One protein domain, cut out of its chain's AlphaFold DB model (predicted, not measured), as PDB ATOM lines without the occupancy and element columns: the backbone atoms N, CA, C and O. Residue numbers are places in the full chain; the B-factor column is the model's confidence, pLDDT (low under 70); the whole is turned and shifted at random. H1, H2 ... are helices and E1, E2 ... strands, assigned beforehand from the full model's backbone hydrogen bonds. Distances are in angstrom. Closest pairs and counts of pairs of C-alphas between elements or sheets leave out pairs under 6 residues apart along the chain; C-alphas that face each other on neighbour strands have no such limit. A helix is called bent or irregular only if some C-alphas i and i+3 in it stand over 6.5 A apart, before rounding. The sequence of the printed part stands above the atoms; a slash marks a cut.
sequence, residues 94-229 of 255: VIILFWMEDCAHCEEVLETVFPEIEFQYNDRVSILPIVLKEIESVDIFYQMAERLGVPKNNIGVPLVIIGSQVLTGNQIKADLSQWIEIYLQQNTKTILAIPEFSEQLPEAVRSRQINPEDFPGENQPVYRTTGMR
ATOM      1  N   VAL A  94     352.690 318.543 336.376       96.00
ATOM      2  CA  VAL A  94     351.272 318.644 336.729       96.00
ATOM      3  C   VAL A  94     350.735 319.968 336.207       96.00
ATOM      4  O   VAL A  94     351.365 321.015 336.368       96.00
ATOM      5  N   ILE A  95     349.568 319.895 335.584       96.31
ATOM      6  CA  ILE A  95     348.832 321.010 335.008       96.31
ATOM      7  C   ILE A  95     347.570 321.177 335.841       96.31
ATOM      8  O   ILE A  95     346.772 320.253 335.919       96.31
ATOM      9  N   ILE A  96     347.371 322.337 336.456       97.06
ATOM     10  CA  ILE A  96     346.132 322.638 337.181       97.06
ATOM     11  C   ILE A  96     345.238 323.451 336.249       97.06
ATOM     12  O   ILE A  96     345.626 324.548 335.846       97.06
ATOM     13  N   LEU A  97     344.068 322.921 335.890       97.31
ATOM     14  CA  LEU A  97     343.075 323.603 335.058       97.31
ATOM     15  C   LEU A  97     341.944 324.135 335.937       97.31
ATOM     16  O   LEU A  97     341.205 323.355 336.521       97.31
ATOM     17  N   PHE A  98     341.723 325.443 335.919       97.69
ATOM     18  CA  PHE A  98     340.489 326.052 336.403       97.69
ATOM     19  C   PHE A  98     339.497 326.207 335.253       97.69
ATOM     20  O   PHE A  98     339.824 326.796 334.216       97.69
ATOM     21  N   TRP A  99     338.281 325.698 335.440       96.50
ATOM     22  CA  TRP A  99     337.226 325.751 334.430       96.50
ATOM     23  C   TRP A  99     335.822 325.783 335.044       96.50
ATOM     24  O   TRP A  99     335.653 325.619 336.251       96.50
ATOM     25  N   MET A 100     334.817 326.017 334.202       95.56
ATOM     26  CA  MET A 100     333.398 326.001 334.565       95.56
ATOM     27  C   MET A 100     332.609 325.158 333.570       95.56
ATOM     28  O   MET A 100     332.979 325.074 332.396       95.56
ATOM     29  N   GLU A 101     331.510 324.573 334.038       93.00
ATOM     30  CA  GLU A 101     330.500 323.981 333.157       93.00
ATOM     31  C   GLU A 101     329.898 325.075 332.246       93.00
ATOM     32  O   GLU A 101     329.928 326.260 332.581       93.00
ATOM     33  N   ASP A 102     329.429 324.683 331.058       91.19
ATOM     34  CA  ASP A 102     328.821 325.571 330.050       91.19
ATOM     35  C   ASP A 102     329.709 326.744 329.568       91.19
ATOM     36  O   ASP A 102     329.237 327.770 329.073       91.19
ATOM     37  N   CYS A 103     331.030 326.593 329.678       92.81
ATOM     38  CA  CYS A 103     332.022 327.545 329.182       92.81
ATOM     39  C   CYS A 103     332.557 327.104 327.809       92.81
ATOM     40  O   CYS A 103     333.436 326.247 327.732       92.81
ATOM     41  N   ALA A 104     332.113 327.750 326.724       93.62
ATOM     42  CA  ALA A 104     332.510 327.390 325.353       93.62
ATOM     43  C   ALA A 104     334.039 327.369 325.128       93.62
ATOM     44  O   ALA A 104     334.569 326.481 324.465       93.62
ATOM     45  N   HIS A 105     334.775 328.318 325.716       94.31
ATOM     46  CA  HIS A 105     336.242 328.338 325.626       94.31
ATOM     47  C   HIS A 105     336.906 327.208 326.417       94.31
ATOM     48  O   HIS A 105     337.984 326.747 326.052       94.31
ATOM     49  N   CYS A 106     336.279 326.772 327.507       94.94
ATOM     50  CA  CYS A 106     336.756 325.653 328.299       94.94
ATOM     51  C   CYS A 106     336.539 324.353 327.522       94.94
ATOM     52  O   CYS A 106     337.468 323.562 327.409       94.94
ATOM     53  N   GLU A 107     335.358 324.172 326.926       94.31
ATOM     54  CA  GLU A 107     335.043 323.009 326.091       94.31
ATOM     55  C   GLU A 107     336.022 322.860 324.925       94.31
ATOM     56  O   GLU A 107     336.566 321.776 324.744       94.31
ATOM     57  N   GLU A 108     336.371 323.948 324.226       93.94
ATOM     58  CA  GLU A 108     337.384 323.883 323.162       93.94
ATOM     59  C   GLU A 108     338.723 323.328 323.679       93.94
ATOM     60  O   GLU A 108     339.309 322.438 323.060       93.94
ATOM     61  N   VAL A 109     339.228 323.828 324.812       94.81
ATOM     62  CA  VAL A 109     340.505 323.364 325.385       94.81
ATOM     63  C   VAL A 109     340.421 321.896 325.809       94.81
ATOM     64  O   VAL A 109     341.349 321.130 325.541       94.81
ATOM     65  N   LEU A 110     339.311 321.504 326.433       93.69
ATOM     66  CA  LEU A 110     339.074 320.145 326.911       93.69
ATOM     67  C   LEU A 110     338.936 319.123 325.782       93.69
ATOM     68  O   LEU A 110     339.363 317.988 325.945       93.69
ATOM     69  N   GLU A 111     338.350 319.508 324.653       94.12
ATOM     70  CA  GLU A 111     338.093 318.597 323.534       94.12
ATOM     71  C   GLU A 111     339.230 318.559 322.513       94.12
ATOM     72  O   GLU A 111     339.343 317.597 321.756       94.12
ATOM     73  N   THR A 112     340.076 319.593 322.473       93.94
ATOM     74  CA  THR A 112     341.125 319.706 321.447       93.94
ATOM     75  C   THR A 112     342.532 319.652 322.019       93.94
ATOM     76  O   THR A 112     343.339 318.847 321.567       93.94
ATOM     77  N   VAL A 113     342.838 320.473 323.026       95.25
ATOM     78  CA  VAL A 113     344.211 320.638 323.520       95.25
ATOM     79  C   VAL A 113     344.587 319.488 324.443       95.25
ATOM     80  O   VAL A 113     345.616 318.848 324.260       95.25
ATOM     81  N   PHE A 114     343.762 319.208 325.447       94.81
ATOM     82  CA  PHE A 114     344.107 318.220 326.471       94.81
ATOM     83  C   PHE A 114     344.177 316.776 325.965       94.81
ATOM     84  O   PHE A 114     345.129 316.098 326.350       94.81
ATOM     85  N   PRO A 115     343.314 316.316 325.042       94.12
ATOM     86  CA  PRO A 115     343.460 314.986 324.456       94.12
ATOM     87  C   PRO A 115     344.784 314.820 323.696       94.12
ATOM     88  O   PRO A 115     345.397 313.754 323.746       94.12
ATOM     89  N   GLU A 116     345.268 315.874 323.027       94.31
ATOM     90  CA  GLU A 116     346.579 315.861 322.368       94.31
ATOM     91  C   GLU A 116     347.721 315.758 323.391       94.31
ATOM     92  O   GLU A 116     348.651 314.974 323.200       94.31
ATOM     93  N   ILE A 117     347.627 316.488 324.509       95.00
ATOM     94  CA  ILE A 117     348.600 316.405 325.609       95.00
ATOM     95  C   ILE A 117     348.622 315.004 326.232       95.00
ATOM     96  O   ILE A 117     349.694 314.418 326.390       95.00
ATOM     97  N   GLU A 118     347.462 314.444 326.568       92.38
ATOM     98  CA  GLU A 118     347.365 313.097 327.139       92.38
ATOM     99  C   GLU A 118     347.982 312.058 326.197       92.38
ATOM    100  O   GLU A 118     348.799 311.237 326.622       92.38
ATOM    101  N   PHE A 119     347.681 312.152 324.898       93.88
ATOM    102  CA  PHE A 119     348.241 311.266 323.883       93.88
ATOM    103  C   PHE A 119     349.764 311.416 323.730       93.88
ATOM    104  O   PHE A 119     350.478 310.419 323.623       93.88
ATOM    105  N   GLN A 120     350.282 312.648 323.710       95.69
ATOM    106  CA  GLN A 120     351.698 312.913 323.448       95.69
ATOM    107  C   GLN A 120     352.602 312.603 324.650       95.69
ATOM    108  O   GLN A 120     353.729 312.130 324.471       95.69
ATOM    109  N   TYR A 121     352.147 312.891 325.871       94.81
ATOM    110  CA  TYR A 121     352.996 312.850 327.065       94.81
ATOM    111  C   TYR A 121     352.698 311.685 328.011       94.81
ATOM    112  O   TYR A 121     353.578 311.351 328.816       94.81
ATOM    113  N   ASN A 122     351.532 311.042 327.877       91.75
ATOM    114  CA  ASN A 122     351.106 309.895 328.680       91.75
ATOM    115  C   ASN A 122     351.325 310.164 330.189       91.75
ATOM    116  O   ASN A 122     351.133 311.281 330.663       91.75
ATOM    117  N   ASP A 123     351.818 309.182 330.946       92.88
ATOM    118  CA  ASP A 123     351.997 309.241 332.403       92.88
ATOM    119  C   ASP A 123     352.976 310.313 332.919       92.88
ATOM    120  O   ASP A 123     353.077 310.522 334.130       92.88
ATOM    121  N   ARG A 124     353.734 310.986 332.041       94.94
ATOM    122  CA  ARG A 124     354.681 312.035 332.465       94.94
ATOM    123  C   ARG A 124     353.988 313.351 332.798       94.94
ATOM    124  O   ARG A 124     354.555 314.148 333.548       94.94
ATOM    125  N   VAL A 125     352.799 313.583 332.244       95.31
ATOM    126  CA  VAL A 125     352.006 314.797 332.455       95.31
ATOM    127  C   VAL A 125     350.665 314.405 333.052       95.31
ATOM    128  O   VAL A 125     349.999 313.509 332.549       95.31
ATOM    129  N   SER A 126     350.253 315.082 334.119       94.62
ATOM    130  CA  SER A 126     348.936 314.883 334.723       94.62
ATOM    131  C   SER A 126     348.162 316.192 334.768       94.62
ATOM    132  O   SER A 126     348.717 317.237 335.111       94.62
ATOM    133  N   ILE A 127     346.882 316.131 334.413       95.00
ATOM    134  CA  ILE A 127     345.972 317.273 334.396       95.00
ATOM    135  C   ILE A 127     345.049 317.153 335.610       95.00
ATOM    136  O   ILE A 127     344.373 316.147 335.786       95.00
ATOM    137  N   LEU A 128     345.038 318.180 336.458       95.25
ATOM    138  CA  LEU A 128     344.171 318.307 337.621       95.25
ATOM    139  C   LEU A 128     343.091 319.359 337.332       95.25
ATOM    140  O   LEU A 128     343.387 320.558 337.393       95.25
ATOM    141  N   PRO A 129     341.850 318.952 337.024       94.75
ATOM    142  CA  PRO A 129     340.753 319.887 336.836       94.75
ATOM    143  C   PRO A 129     340.184 320.362 338.182       94.75
ATOM    144  O   PRO A 129     339.871 319.569 339.065       94.75
ATOM    145  N   ILE A 130     339.980 321.671 338.301       95.56
ATOM    146  CA  ILE A 130     339.263 322.348 339.381       95.56
ATOM    147  C   ILE A 130     338.042 323.033 338.766       95.56
ATOM    148  O   ILE A 130     338.173 323.934 337.932       95.56
ATOM    149  N   VAL A 131     336.848 322.589 339.165       95.06
ATOM    150  CA  VAL A 131     335.580 323.132 338.662       95.06
ATOM    151  C   VAL A 131     335.114 324.271 339.564       95.06
ATOM    152  O   VAL A 131     334.892 324.069 340.757       95.06
ATOM    153  N   LEU A 132     334.900 325.454 338.996       96.25
ATOM    154  CA  LEU A 132     334.317 326.590 339.708       96.25
ATOM    155  C   LEU A 132     332.789 326.522 339.578       96.25
ATOM    156  O   LEU A 132     332.225 326.928 338.566       96.25
ATOM    157  N   LYS A 133     332.119 325.947 340.581       93.44
ATOM    158  CA  LYS A 133     330.650 325.785 340.583       93.44
ATOM    159  C   LYS A 133     329.929 326.847 341.407       93.44
ATOM    160  O   LYS A 133     328.854 327.301 341.031       93.44
ATOM    161  N   GLU A 134     330.514 327.213 342.538       94.31
ATOM    162  CA  GLU A 134     329.913 328.108 343.528       94.31
ATOM    163  C   GLU A 134     330.461 329.529 343.387       94.31
ATOM    164  O   GLU A 134     331.616 329.722 342.992       94.31
ATOM    165  N   ILE A 135     329.654 330.532 343.740       92.62
ATOM    166  CA  ILE A 135     330.057 331.939 343.625       92.62
ATOM    167  C   ILE A 135     331.250 332.254 344.534       92.62
ATOM    168  O   ILE A 135     332.161 332.973 344.135       92.62
ATOM    169  N   GLU A 136     331.311 331.616 345.701       93.75
ATOM    170  CA  GLU A 136     332.431 331.703 346.631       93.75
ATOM    171  C   GLU A 136     333.724 331.177 345.992       93.75
ATOM    172  O   GLU A 136     334.775 331.807 346.100       93.75
ATOM    173  N   SER A 137     333.650 330.058 345.260       94.75
ATOM    174  CA  SER A 137     334.800 329.496 344.538       94.75
ATOM    175  C   SER A 137     335.275 330.425 343.418       94.75
ATOM    176  O   SER A 137     336.476 330.543 343.175       94.75
ATOM    177  N   VAL A 138     334.344 331.113 342.751       96.12
ATOM    178  CA  VAL A 138     334.652 332.107 341.716       96.12
ATOM    179  C   VAL A 138     335.357 333.323 342.322       96.12
ATOM    180  O   VAL A 138     336.400 333.734 341.814       96.12
ATOM    181  N   ASP A 139     334.865 333.870 343.432       96.50
ATOM    182  CA  ASP A 139     335.495 335.016 344.104       96.50
ATOM    183  C   ASP A 139     336.908 334.685 344.607       96.50
ATOM    184  O   ASP A 139     337.833 335.499 344.499       96.50
ATOM    185  N   ILE A 140     337.093 333.475 345.135       97.31
ATOM    186  CA  ILE A 140     338.399 332.953 345.549       97.31
ATOM    187  C   ILE A 140     339.329 332.796 344.333       97.31
ATOM    188  O   ILE A 140     340.500 333.180 344.393       97.31
ATOM    189  N   PHE A 141     338.811 332.310 343.202       97.94
ATOM    190  CA  PHE A 141     339.555 332.208 341.946       97.94
ATOM    191  C   PHE A 141     340.056 333.571 341.452       97.94
ATOM    192  O   PHE A 141     341.231 333.691 341.095       97.94
ATOM    193  N   TYR A 142     339.215 334.612 341.476       97.06
ATOM    194  CA  TYR A 142     339.630 335.961 341.071       97.06
ATOM    195  C   TYR A 142     340.768 336.501 341.943       97.06
ATOM    196  O   TYR A 142     341.740 337.046 341.416       97.06
ATOM    197  N   GLN A 143     340.681 336.315 343.262       96.12
ATOM    198  CA  GLN A 143     341.722 336.742 344.202       96.12
ATOM    199  C   GLN A 143     343.045 336.009 343.961       96.12
ATOM    200  O   GLN A 143     344.102 336.640 343.894       96.12
ATOM    201  N   MET A 144     342.985 334.689 343.774       96.94
ATOM    202  CA  MET A 144     344.150 333.869 343.449       96.94
ATOM    203  C   MET A 144     344.794 334.325 342.131       96.94
ATOM    204  O   MET A 144     346.004 334.541 342.081       96.94
ATOM    205  N   ALA A 145     344.012 334.503 341.063       95.88
ATOM    206  CA  ALA A 145     344.537 334.905 339.759       95.88
ATOM    207  C   ALA A 145     345.179 336.305 339.797       95.88
ATOM    208  O   ALA A 145     346.268 336.491 339.251       95.88
ATOM    209  N   GLU A 146     344.561 337.267 340.493       95.00
ATOM    210  CA  GLU A 146     345.139 338.601 340.711       95.00
ATOM    211  C   GLU A 146     346.465 338.513 341.484       95.00
ATOM    212  O   GLU A 146     347.458 339.117 341.069       95.00
ATOM    213  N   ARG A 147     346.523 337.712 342.558       93.94
ATOM    214  CA  ARG A 147     347.749 337.483 343.342       93.94
ATOM    215  C   ARG A 147     348.869 336.868 342.503       93.94
ATOM    216  O   ARG A 147     350.032 337.213 342.691       93.94
ATOM    217  N   LEU A 148     348.529 335.976 341.577       93.44
ATOM    218  CA  LEU A 148     349.479 335.370 340.644       93.44
ATOM    219  C   LEU A 148     349.861 336.296 339.473       93.44
ATOM    220  O   LEU A 148     350.610 335.883 338.590       93.44
ATOM    221  N   GLY A 149     349.388 337.545 339.465       91.62
ATOM    222  CA  GLY A 149     349.790 338.568 338.500       91.62
ATOM    223  C   GLY A 149     348.965 338.596 337.214       91.62
ATOM    224  O   GLY A 149     349.352 339.280 336.265       91.62
ATOM    225  N   VAL A 150     347.829 337.891 337.154       93.62
ATOM    226  CA  VAL A 150     346.926 337.962 336.000       93.62
ATOM    227  C   VAL A 150     346.208 339.321 336.006       93.62
ATOM    228  O   VAL A 150     345.561 339.671 336.996       93.62
ATOM    229  N   PRO A 151     346.286 340.116 334.921       91.62
ATOM    230  CA  PRO A 151     345.583 341.393 334.836       91.62
ATOM    231  C   PRO A 151     344.072 341.211 334.984       91.62
ATOM    232  O   PRO A 151     343.509 340.313 334.368       91.62
ATOM    233  N   LYS A 152     343.390 342.099 335.722       91.25
ATOM    234  CA  LYS A 152     341.942 341.984 336.013       91.25
ATOM    235  C   LYS A 152     341.063 341.779 334.781       91.25
ATOM    236  O   LYS A 152     340.079 341.059 334.843       91.25
ATOM    237  N   ASN A 153     341.420 342.407 333.664       91.25
ATOM    238  CA  ASN A 153     340.701 342.299 332.395       91.25
ATOM    239  C   ASN A 153     340.949 340.977 331.644       91.25
ATOM    240  O   ASN A 153     340.302 340.736 330.631       91.25
ATOM    241  N   ASN A 154     341.887 340.161 332.123       91.50
ATOM    242  CA  ASN A 154     342.287 338.882 331.547       91.50
ATOM    243  C   ASN A 154     342.045 337.705 332.512       91.50
ATOM    244  O   ASN A 154     342.363 336.571 332.161       91.50
ATOM    245  N   ILE A 155     341.508 337.951 333.716       95.00
ATOM    246  CA  ILE A 155     341.103 336.876 334.627       95.00
ATOM    247  C   ILE A 155     339.809 336.260 334.096       95.00
ATOM    248  O   ILE A 155     338.806 336.947 333.917       95.00
ATOM    249  N   GLY A 156     339.840 334.956 333.859       95.19
ATOM    250  CA  GLY A 156     338.704 334.181 333.390       95.19
ATOM    251  C   GLY A 156     339.100 332.729 333.171       95.19
ATOM    252  O   GLY A 156     340.279 332.383 333.229       95.19
ATOM    253  N   VAL A 157     338.106 331.884 332.920       96.88
ATOM    254  CA  VAL A 157     338.316 330.483 332.546       96.88
ATOM    255  C   VAL A 157     338.297 330.321 331.014       96.88
ATOM    256  O   VAL A 157     337.615 331.092 330.335       96.88
ATOM    257  N   PRO A 158     339.013 329.331 330.451       97.19
ATOM    258  CA  PRO A 158     339.943 328.440 331.140       97.19
ATOM    259  C   PRO A 158     341.232 329.166 331.559       97.19
ATOM    260  O   PRO A 158     341.751 330.026 330.838       97.19
ATOM    261  N   LEU A 159     341.754 328.781 332.725       97.81
ATOM    262  CA  LEU A 159     343.048 329.222 333.245       97.81
ATOM    263  C   LEU A 159     343.862 328.001 333.654       97.81
ATOM    264  O   LEU A 159     343.367 327.124 334.357       97.81
ATOM    265  N   VAL A 160     345.115 327.955 333.220       97.38
ATOM    266  CA  VAL A 160     346.031 326.848 333.487       97.38
ATOM    267  C   VAL A 160     347.219 327.331 334.304       97.38
ATOM    268  O   VAL A 160     347.834 328.340 333.967       97.38
ATOM    269  N   ILE A 161     347.577 326.575 335.338       96.94
ATOM    270  CA  ILE A 161     348.834 326.728 336.072       96.94
ATOM    271  C   ILE A 161     349.739 325.541 335.744       96.94
ATOM    272  O   ILE A 161     349.340 324.387 335.906       96.94
ATOM    273  N   ILE A 162     350.963 325.825 335.299       95.31
ATOM    274  CA  ILE A 162     351.990 324.824 334.990       95.31
ATOM    275  C   ILE A 162     353.361 325.326 335.451       95.31
ATOM    276  O   ILE A 162     353.877 326.335 334.962       95.31
ATOM    277  N   GLY A 163     353.955 324.628 336.418       93.81
ATOM    278  CA  GLY A 163     355.194 325.069 337.057       93.81
ATOM    279  C   GLY A 163     355.053 326.471 337.659       93.81
ATOM    280  O   GLY A 163     354.192 326.694 338.511       93.81
ATOM    281  N   SER A 164     355.874 327.414 337.188       92.44
ATOM    282  CA  SER A 164     355.817 328.842 337.532       92.44
ATOM    283  C   SER A 164     354.941 329.699 336.608       92.44
ATOM    284  O   SER A 164     354.935 330.920 336.756       92.44
ATOM    285  N   GLN A 165     354.221 329.110 335.646       93.69
ATOM    286  CA  GLN A 165     353.432 329.867 334.670       93.69
ATOM    287  C   GLN A 165     351.935 329.791 334.903       93.69
ATOM    288  O   GLN A 165     351.401 328.758 335.306       93.69
ATOM    289  N   VAL A 166     351.272 330.894 334.551       95.94
ATOM    290  CA  VAL A 166     349.818 331.015 334.476       95.94
ATOM    291  C   VAL A 166     349.435 331.386 333.047       95.94
ATOM    292  O   VAL A 166     349.839 332.435 332.545       95.94
ATOM    293  N   LEU A 167     348.669 330.517 332.392       95.81
ATOM    294  CA  LEU A 167     348.210 330.669 331.012       95.81
ATOM    295  C   LEU A 167     346.701 330.913 330.996       95.81
ATOM    296  O   LEU A 167     345.949 330.215 331.673       95.81
ATOM    297  N   THR A 168     346.251 331.874 330.192       94.12
ATOM    298  CA  THR A 168     344.823 332.224 330.071       94.12
ATOM    299  C   THR A 168     344.349 332.156 328.627       94.12
ATOM    300  O   THR A 168     345.057 332.628 327.728       94.12
ATOM    301  N   GLY A 169     343.129 331.661 328.404       88.19
ATOM    302  CA  GLY A 169     342.472 331.690 327.095       88.19
ATOM    303  C   GLY A 169     343.358 331.133 325.974       88.19
ATOM    304  O   GLY A 169     343.898 330.035 326.082       88.19
ATOM    305  N   ASN A 170     343.572 331.919 324.914       88.38
ATOM    306  CA  ASN A 170     344.323 331.495 323.721       88.38
ATOM    307  C   ASN A 170     345.785 331.096 323.992       88.38
ATOM    308  O   ASN A 170     346.367 330.361 323.196       88.38
ATOM    309  N   GLN A 171     346.387 331.558 325.093       93.12
ATOM    310  CA  GLN A 171     347.752 331.163 325.465       93.12
ATOM    311  C   GLN A 171     347.845 329.673 325.777       93.12
ATOM    312  O   GLN A 171     348.889 329.073 325.557       93.12
ATOM    313  N   ILE A 172     346.762 329.064 326.265       95.38
ATOM    314  CA  ILE A 172     346.738 327.637 326.587       95.38
ATOM    315  C   ILE A 172     346.989 326.832 325.310       95.38
ATOM    316  O   ILE A 172     347.888 326.003 325.268       95.38
ATOM    317  N   LYS A 173     346.281 327.147 324.225       93.81
ATOM    318  CA  LYS A 173     346.463 326.481 322.929       93.81
ATOM    319  C   LYS A 173     347.819 326.783 322.282       93.81
ATOM    320  O   LYS A 173     348.381 325.923 321.618       93.81
ATOM    321  N   ALA A 174     348.326 328.006 322.443       94.06
ATOM    322  CA  ALA A 174     349.557 328.440 321.785       94.06
ATOM    323  C   ALA A 174     350.835 327.960 322.493       94.06
ATOM    324  O   ALA A 174     351.789 327.560 321.827       94.06
ATOM    325  N   ASP A 175     350.852 327.995 323.829       95.25
ATOM    326  CA  ASP A 175     352.091 327.927 324.607       95.25
ATOM    327  C   ASP A 175     352.175 326.687 325.514       95.25
ATOM    328  O   ASP A 175     353.273 326.345 325.957       95.25
ATOM    329  N   LEU A 176     351.064 325.997 325.818       96.25
ATOM    330  CA  LEU A 176     351.058 324.930 326.832       96.25
ATOM    331  C   LEU A 176     352.052 323.807 326.517       96.25
ATOM    332  O   LEU A 176     352.864 323.461 327.376       96.25
ATOM    333  N   SER A 177     352.047 323.283 325.289       95.94
ATOM    334  CA  SER A 177     352.969 322.216 324.873       95.94
ATOM    335  C   SER A 177     354.432 322.641 325.002       95.94
ATOM    336  O   SER A 177     355.271 321.860 325.443       95.94
ATOM    337  N   GLN A 178     354.745 323.904 324.694       95.38
ATOM    338  CA  GLN A 178     356.096 324.431 324.871       95.38
ATOM    339  C   GLN A 178     356.509 324.426 326.350       95.38
ATOM    340  O   GLN A 178     357.640 324.060 326.670       95.38
ATOM    341  N   TRP A 179     355.616 324.833 327.255       95.69
ATOM    342  CA  TRP A 179     355.905 324.843 328.689       95.69
ATOM    343  C   TRP A 179     356.067 323.442 329.267       95.69
ATOM    344  O   TRP A 179     356.972 323.234 330.074       95.69
ATOM    345  N   ILE A 180     355.261 322.478 328.820       96.19
ATOM    346  CA  ILE A 180     355.414 321.071 329.204       96.19
ATOM    347  C   ILE A 180     356.827 320.587 328.874       96.19
ATOM    348  O   ILE A 180     357.522 320.087 329.756       96.19
ATOM    349  N   GLU A 181     357.286 320.796 327.640       96.38
ATOM    350  CA  GLU A 181     358.625 320.374 327.216       96.38
ATOM    351  C   GLU A 181     359.736 321.046 328.032       96.38
ATOM    352  O   GLU A 181     360.692 320.388 328.446       96.38
ATOM    353  N   ILE A 182     359.599 322.344 328.326       94.56
ATOM    354  CA  ILE A 182     360.553 323.073 329.175       94.56
ATOM    355  C   ILE A 182     360.648 322.425 330.562       94.56
ATOM    356  O   ILE A 182     361.754 322.155 331.034       94.56
ATOM    357  N   TYR A 183     359.518 322.142 331.213       94.25
ATOM    358  CA  TYR A 183     359.526 321.581 332.566       94.25
ATOM    359  C   TYR A 183     359.957 320.116 332.613       94.25
ATOM    360  O   TYR A 183     360.664 319.727 333.547       94.25
ATOM    361  N   LEU A 184     359.625 319.328 331.588       94.94
ATOM    362  CA  LEU A 184     360.138 317.966 331.440       94.94
ATOM    363  C   LEU A 184     361.666 317.959 331.295       94.94
ATOM    364  O   LEU A 184     362.338 317.149 331.931       94.94
ATOM    365  N   GLN A 185     362.240 318.883 330.517       94.88
ATOM    366  CA  GLN A 185     363.696 318.998 330.352       94.88
ATOM    367  C   GLN A 185     364.404 319.474 331.623       94.88
ATOM    368  O   GLN A 185     365.507 319.021 331.928       94.88
ATOM    369  N   GLN A 186     363.780 320.385 332.371       90.38
ATOM    370  CA  GLN A 186     364.307 320.886 333.642       90.38
ATOM    371  C   GLN A 186     364.149 319.884 334.791       90.38
ATOM    372  O   GLN A 186     364.745 320.088 335.849       90.38
ATOM    373  N   ASN A 187     363.342 318.832 334.608       86.50
ATOM    374  CA  ASN A 187     362.996 317.851 335.636       86.50
ATOM    375  C   ASN A 187     362.504 318.514 336.941       86.50
ATOM    376  O   ASN A 187     362.815 318.077 338.051       86.50
ATOM    377  N   THR A 188     361.775 319.625 336.803       84.06
ATOM    378  CA  THR A 188     361.231 320.385 337.931       84.06
ATOM    379  C   THR A 188     359.806 319.939 338.189       84.06
ATOM    380  O   THR A 188     358.952 320.050 337.318       84.06
ATOM    381  N   LYS A 189     359.547 319.472 339.413       91.88
ATOM    382  CA  LYS A 189     358.210 319.033 339.844       91.88
ATOM    383  C   LYS A 189     357.434 320.113 340.599       91.88
ATOM    384  O   LYS A 189     356.293 319.883 340.977       91.88
ATOM    385  N   THR A 190     358.060 321.260 340.844       91.69
ATOM    386  CA  THR A 190     357.496 322.389 341.588       91.69
ATOM    387  C   THR A 190     356.346 323.057 340.841       91.69
ATOM    388  O   THR A 190     356.423 323.224 339.628       91.69
ATOM    389  N   ILE A 191     355.322 323.508 341.572       92.31
ATOM    390  CA  ILE A 191     354.148 324.218 341.038       92.31
ATOM    391  C   ILE A 191     353.857 325.454 341.895       92.31
ATOM    392  O   ILE A 191     354.178 325.477 343.083       92.31
ATOM    393  N   LEU A 192     353.274 326.503 341.309       94.00
ATOM    394  CA  LEU A 192     352.883 327.702 342.052       94.00
ATOM    395  C   LEU A 192     351.924 327.369 343.197       94.00
ATOM    396  O   LEU A 192     350.956 326.620 343.038       94.00
ATOM    397  N   ALA A 193     352.185 327.972 344.354       95.38
ATOM    398  CA  ALA A 193     351.303 327.882 345.501       95.38
ATOM    399  C   ALA A 193     349.960 328.583 345.232       95.38
ATOM    400  O   ALA A 193     349.888 329.784 344.934       95.38
ATOM    401  N   ILE A 194     348.891 327.809 345.404       96.50
ATOM    402  CA  ILE A 194     347.488 328.236 345.378       96.50
ATOM    403  C   ILE A 194     346.806 327.811 346.689       96.50
ATOM    404  O   ILE A 194     345.957 326.918 346.693       96.50
ATOM    405  N   PRO A 195     347.226 328.384 347.837       95.56
ATOM    406  CA  PRO A 195     346.674 328.034 349.149       95.56
ATOM    407  C   PRO A 195     345.149 328.172 349.213       95.56
ATOM    408  O   PRO A 195     344.505 327.428 349.950       95.56
ATOM    409  N   GLU A 196     344.581 329.057 348.393       95.62
ATOM    410  CA  GLU A 196     343.148 329.285 348.223       95.62
ATOM    411  C   GLU A 196     342.359 328.029 347.834       95.62
ATOM    412  O   GLU A 196     341.195 327.899 348.194       95.62
ATOM    413  N   PHE A 197     342.998 327.096 347.126       96.00
ATOM    414  CA  PHE A 197     342.392 325.846 346.661       96.00
ATOM    415  C   PHE A 197     343.032 324.615 347.305       96.00
ATOM    416  O   PHE A 197     342.836 323.500 346.830       96.00
ATOM    417  N   SER A 198     343.801 324.787 348.386       93.94
ATOM    418  CA  SER A 198     344.574 323.705 349.009       93.94
ATOM    419  C   SER A 198     343.735 322.467 349.357       93.94
ATOM    420  O   SER A 198     344.191 321.349 349.141       93.94
ATOM    421  N   GLU A 199     342.496 322.637 349.814       93.50
ATOM    422  CA  GLU A 199     341.601 321.521 350.157       93.50
ATOM    423  C   GLU A 199     341.176 320.677 348.945       93.50
ATOM    424  O   GLU A 199     340.884 319.492 349.091       93.50
ATOM    425  N   GLN A 200     341.187 321.260 347.745       92.88
ATOM    426  CA  GLN A 200     340.843 320.581 346.492       92.88
ATOM    427  C   GLN A 200     342.061 319.917 345.837       92.88
ATOM    428  O   GLN A 200     341.926 319.166 344.872       92.88
ATOM    429  N   LEU A 201     343.268 320.181 346.350       93.75
ATOM    430  CA  LEU A 201     344.499 319.642 345.795       93.75
ATOM    431  C   LEU A 201     344.872 318.295 346.431       93.75
ATOM    432  O   LEU A 201     344.990 318.189 347.660       93.75
ATOM    433  N   PRO A 202     345.203 317.274 345.619       93.31
ATOM    434  CA  PRO A 202     345.807 316.048 346.122       93.31
ATOM    435  C   PRO A 202     347.110 316.328 346.883       93.31
ATOM    436  O   PRO A 202     347.859 317.251 346.553       93.31
ATOM    437  N   GLU A 203     347.432 315.494 347.873       92.44
ATOM    438  CA  GLU A 203     348.656 315.630 348.687       92.44
ATOM    439  C   GLU A 203     349.934 315.658 347.828       92.44
ATOM    440  O   GLU A 203     350.863 316.431 348.074       92.44
ATOM    441  N   ALA A 204     349.953 314.859 346.757       91.69
ATOM    442  CA  ALA A 204     351.060 314.810 345.807       91.69
ATOM    443  C   ALA A 204     351.299 316.146 345.082       91.69
ATOM    444  O   ALA A 204     352.425 316.410 344.672       91.69
ATOM    445  N   VAL A 205     350.267 316.981 344.928       94.00
ATOM    446  CA  VAL A 205     350.363 318.317 344.323       94.00
ATOM    447  C   VAL A 205     350.688 319.358 345.390       94.00
ATOM    448  O   VAL A 205     351.600 320.157 345.191       94.00
ATOM    449  N   ARG A 206     350.017 319.310 346.551       94.38
ATOM    450  CA  ARG A 206     350.270 320.224 347.682       94.38
ATOM    451  C   ARG A 206     351.727 320.217 348.134       94.38
ATOM    452  O   ARG A 206     352.324 321.274 348.298       94.38
ATOM    453  N   SER A 207     352.328 319.036 348.255       93.56
ATOM    454  CA  SER A 207     353.737 318.877 348.650       93.56
ATOM    455  C   SER A 207     354.750 319.442 347.642       93.56
ATOM    456  O   SER A 207     355.923 319.595 347.978       93.56
ATOM    457  N   ARG A 208     354.317 319.771 346.418       93.12
ATOM    458  CA  ARG A 208     355.145 320.370 345.359       93.12
ATOM    459  C   ARG A 208     354.958 321.886 345.234       93.12
ATOM    460  O   ARG A 208     355.591 322.500 344.374       93.12
ATOM    461  N   GLN A 209     354.077 322.485 346.035       93.75
ATOM    462  CA  GLN A 209     353.782 323.911 345.954       93.75
ATOM    463  C   GLN A 209     354.917 324.758 346.524       93.75
ATOM    464  O   GLN A 209     355.410 324.499 347.620       93.75
ATOM    465  N   ILE A 210     355.303 325.797 345.786       92.00
ATOM    466  CA  ILE A 210     356.280 326.798 346.219       92.00
ATOM    467  C   ILE A 210     355.696 328.190 345.982       92.00
ATOM    468  O   ILE A 210     354.936 328.413 345.032       92.00
ATOM    469  N   ASN A 211     356.003 329.129 346.877       88.81
ATOM    470  CA  ASN A 211     355.523 330.497 346.741       88.81
ATOM    471  C   ASN A 211     356.127 331.163 345.498       88.81
ATOM    472  O   ASN A 211     357.272 330.875 345.148       88.81
ATOM    473  N   PRO A 212     355.397 332.091 344.857       82.62
ATOM    474  CA  PRO A 212     355.900 332.871 343.730       82.62
ATOM    475  C   PRO A 212     357.290 333.492 343.945       82.62
ATOM    476  O   PRO A 212     358.073 333.548 342.998       82.62
ATOM    477  N   GLU A 213     357.610 333.953 345.162       80.94
ATOM    478  CA  GLU A 213     358.903 334.586 345.460       80.94
ATOM    479  C   GLU A 213     360.070 333.594 345.580       80.94
ATOM    480  O   GLU A 213     361.223 333.984 345.411       80.94
ATOM    481  N   ASP A 214     359.771 332.322 345.839       83.19
ATOM    482  CA  ASP A 214     360.752 331.282 346.159       83.19
ATOM    483  C   ASP A 214     361.110 330.405 344.941       83.19
ATOM    484  O   ASP A 214     361.852 329.425 345.062       83.19
ATOM    485  N   PHE A 215     360.593 330.725 343.747       79.50
ATOM    486  CA  PHE A 215     360.886 329.955 342.539       79.50
ATOM    487  C   PHE A 215     362.363 330.080 342.121       79.50
ATOM    488  O   PHE A 215     362.856 331.190 341.904       79.50
ATOM    489  N   PRO A 216     363.088 328.955 341.949       65.88
ATOM    490  CA  PRO A 216     364.492 328.971 341.556       65.88
ATOM    491  C   PRO A 216     364.635 329.331 340.068       65.88
ATOM    492  O   PRO A 216     364.572 328.475 339.191       65.88
ATOM    493  N   GLY A 217     364.823 330.617 339.780       60.81
ATOM    494  CA  GLY A 217     365.005 331.149 338.429       60.81
ATOM    495  C   GLY A 217     364.556 332.605 338.360       60.81
ATOM    496  O   GLY A 217     363.540 332.978 338.935       60.81
ATOM    497  N   GLU A 218     365.340 333.455 337.707       39.31
ATOM    498  CA  GLU A 218     365.154 334.907 337.697       39.31
ATOM    499  C   GLU A 218     363.779 335.302 337.099       39.31
ATOM    500  O   GLU A 218     363.594 335.281 335.882       39.31
ATOM    501  N   ASN A 219     362.866 335.732 337.990       40.94
ATOM    502  CA  ASN A 219     361.658 336.561 337.800       40.94
ATOM    503  C   ASN A 219     360.285 335.857 337.701       40.94
ATOM    504  O   ASN A 219     359.859 335.557 336.595       40.94
ATOM    505  N   GLN A 220     359.586 335.787 338.852       50.69
ATOM    506  CA  GLN A 220     358.121 335.864 339.095       50.69
ATOM    507  C   GLN A 220     357.165 334.979 338.254       50.69
ATOM    508  O   GLN A 220     357.536 334.462 337.211       50.69
ATOM    509  N   PRO A 221     355.905 334.764 338.685       54.31
ATOM    510  CA  PRO A 221     354.889 334.153 337.831       54.31
ATOM    511  C   PRO A 221     354.750 334.985 336.552       54.31
ATOM    512  O   PRO A 221     354.268 336.120 336.578       54.31
ATOM    513  N   VAL A 222     355.246 334.464 335.427       59.91
ATOM    514  CA  VAL A 222     355.290 335.224 334.176       59.91
ATOM    515  C   VAL A 222     353.960 335.037 333.469       59.91
ATOM    516  O   VAL A 222     353.815 334.218 332.563       59.91
ATOM    517  N   TYR A 223     352.982 335.870 333.817       59.19
ATOM    518  CA  TYR A 223     351.901 336.125 332.879       59.19
ATOM    519  C   TYR A 223     352.511 336.735 331.607       59.19
ATOM    520  O   TYR A 223     352.858 337.922 331.557       59.19
ATOM    521  N   ARG A 224     352.686 335.921 330.558       56.00
ATOM    522  CA  ARG A 224     353.115 336.411 329.245       56.00
ATOM    523  C   ARG A 224     351.965 337.195 328.640       56.00
ATOM    524  O   ARG A 224     351.157 336.678 327.882       56.00
ATOM    525  N   THR A 225     351.907 338.489 328.925       50.09
ATOM    526  CA  THR A 225     351.107 339.374 328.084       50.09
ATOM    527  C   THR A 225     351.776 339.374 326.712       50.09
ATOM    528  O   THR A 225     352.866 339.925 326.555       50.09
ATOM    529  N   THR A 226     351.158 338.743 325.713       46.41
ATOM    530  CA  THR A 226     351.561 338.817 324.300       46.41
ATOM    531  C   THR A 226     351.249 340.224 323.776       46.41
ATOM    532  O   THR A 226     350.386 340.445 322.940       46.41
ATOM    533  N   GLY A 227     351.912 341.218 324.360       42.84
ATOM    534  CA  GLY A 227     351.688 342.641 324.181       42.84
ATOM    535  C   GLY A 227     353.020 343.327 323.941       42.84
ATOM    536  O   GLY A 227     353.530 344.044 324.791       42.84
ATOM    537  N   MET A 228     353.613 343.038 322.784       52.84
ATOM    538  CA  MET A 228     354.375 343.975 321.956       52.84
ATOM    539  C   MET A 228     354.551 345.378 322.580       52.84
ATOM    540  O   MET A 228     353.638 346.183 322.426       52.84
ATOM    541  N   ARG A 229     355.682 345.686 323.262       47.16
ATOM    542  CA  ARG A 229     356.144 347.081 323.538       47.16
ATOM    543  C   ARG A 229     357.474 347.281 324.303       47.16
ATOM    544  O   ARG A 229     357.604 348.253 325.036       47.16
TER     545      ARG A 229
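Overview. This is residues 94 to 229 of the 255 residues of an uncharacterized protein of Chloroflexi bacterium HGW-Chloroflexi-3 (UniProt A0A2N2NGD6). What does one see first? A small twisted sheet of four strands makes the core, with the two longest helices, H1 and H3, side by side over one face. The shorter helices H2, H4 and H5 lie away from H1 and H3 and only graze the sheet, and residues 207 to 229 form a long last stretch with no named element. What is it made of? The printed part has 136 residues, with E1 H1 E2 H2 E3 E4 H3 H4 H5 along the chain, class mixed; the mixed sheet has the order E2 E1 E3 E4. The whole is compact, with a radius of gyration of the C-alphas of 14.1 A and spans of 41 by 37 by 33 A.

Arrangement. How do the strands pair? Inner strand E1, residues 94 to 99, has E2, residues 125 to 131, as parallel neighbour (N 97 to O 128, 2.9 A) and E3, residues 159 to 162, as antiparallel neighbour (N 96 to O 161, 2.9 A). E3 and E4, residues 165 to 168, form an antiparallel hairpin, with N 160 and O 167 within hydrogen-bond range at 2.9 A. Which helices are on one face? H1, residues 104 to 124, over E2 and E1 at a height of 8.8 A, and H3, residues 170 to 186, over E3 at 7.8 A and only just not over E4 with 2 C-alphas falling on it, make two layers, helices on one face of a sheet. H1 touches H3 with residues 109 to 117 alone, the same way at a shallow tilt of 17 degrees, the closest C-alphas being those of Val 113 and Lys 173, 6.3 A apart. E1, H1, E2 is a strand-helix-strand unit, parallel neighbour strands with a helix between, and its crossover is right-handed. Where are the other helices? H2, residues 135 to 147, and H4, residues 195 to 200, only just touch, with 3 pairs of C-alphas within 8 A, the closest those of Ile 140 and Glu 196 at 6.6 A. H5, residues 203 to 206, is close to but not clearly touching H4. How do the helix backbones run? Every O i to N i+4 pair is within hydrogen-bond range in H2, but 12 of 17 in H1, 11 of 13 in H3 and 0 of 2 in H4, where 2 of 3 O i to N i+3 pairs are; H5 is too short for such a pair.

Along the chain. Where do the elements begin and end? E1 starts at C-alpha 94 (351.272, 318.644, 336.729), and H5 ends at C-alpha 206 (350.270, 320.224, 347.682). How long are the longer ones? H1 measures 27.9 A, H3 24.7 A, E2 19.4 A and H2 18.5 A from first to last C-alpha. Which helices are irregular? H1, H3 and H4 are: C-alphas 120 and 123 are 9.7 A apart, 174 and 177 7.7 A, and 196 and 199 8.1 A.

Size, cuts and confidence. How far does it reach? The two C-alphas farthest apart, those of Glu 203 and Arg 229, are 41.0 A apart. Is it unbroken and sure? The printed part has no cut, and its one long link is H2 to E3, with 11 residues. The mean pLDDT of the printed part is 89.5, and residues 216 to 229 are under 70.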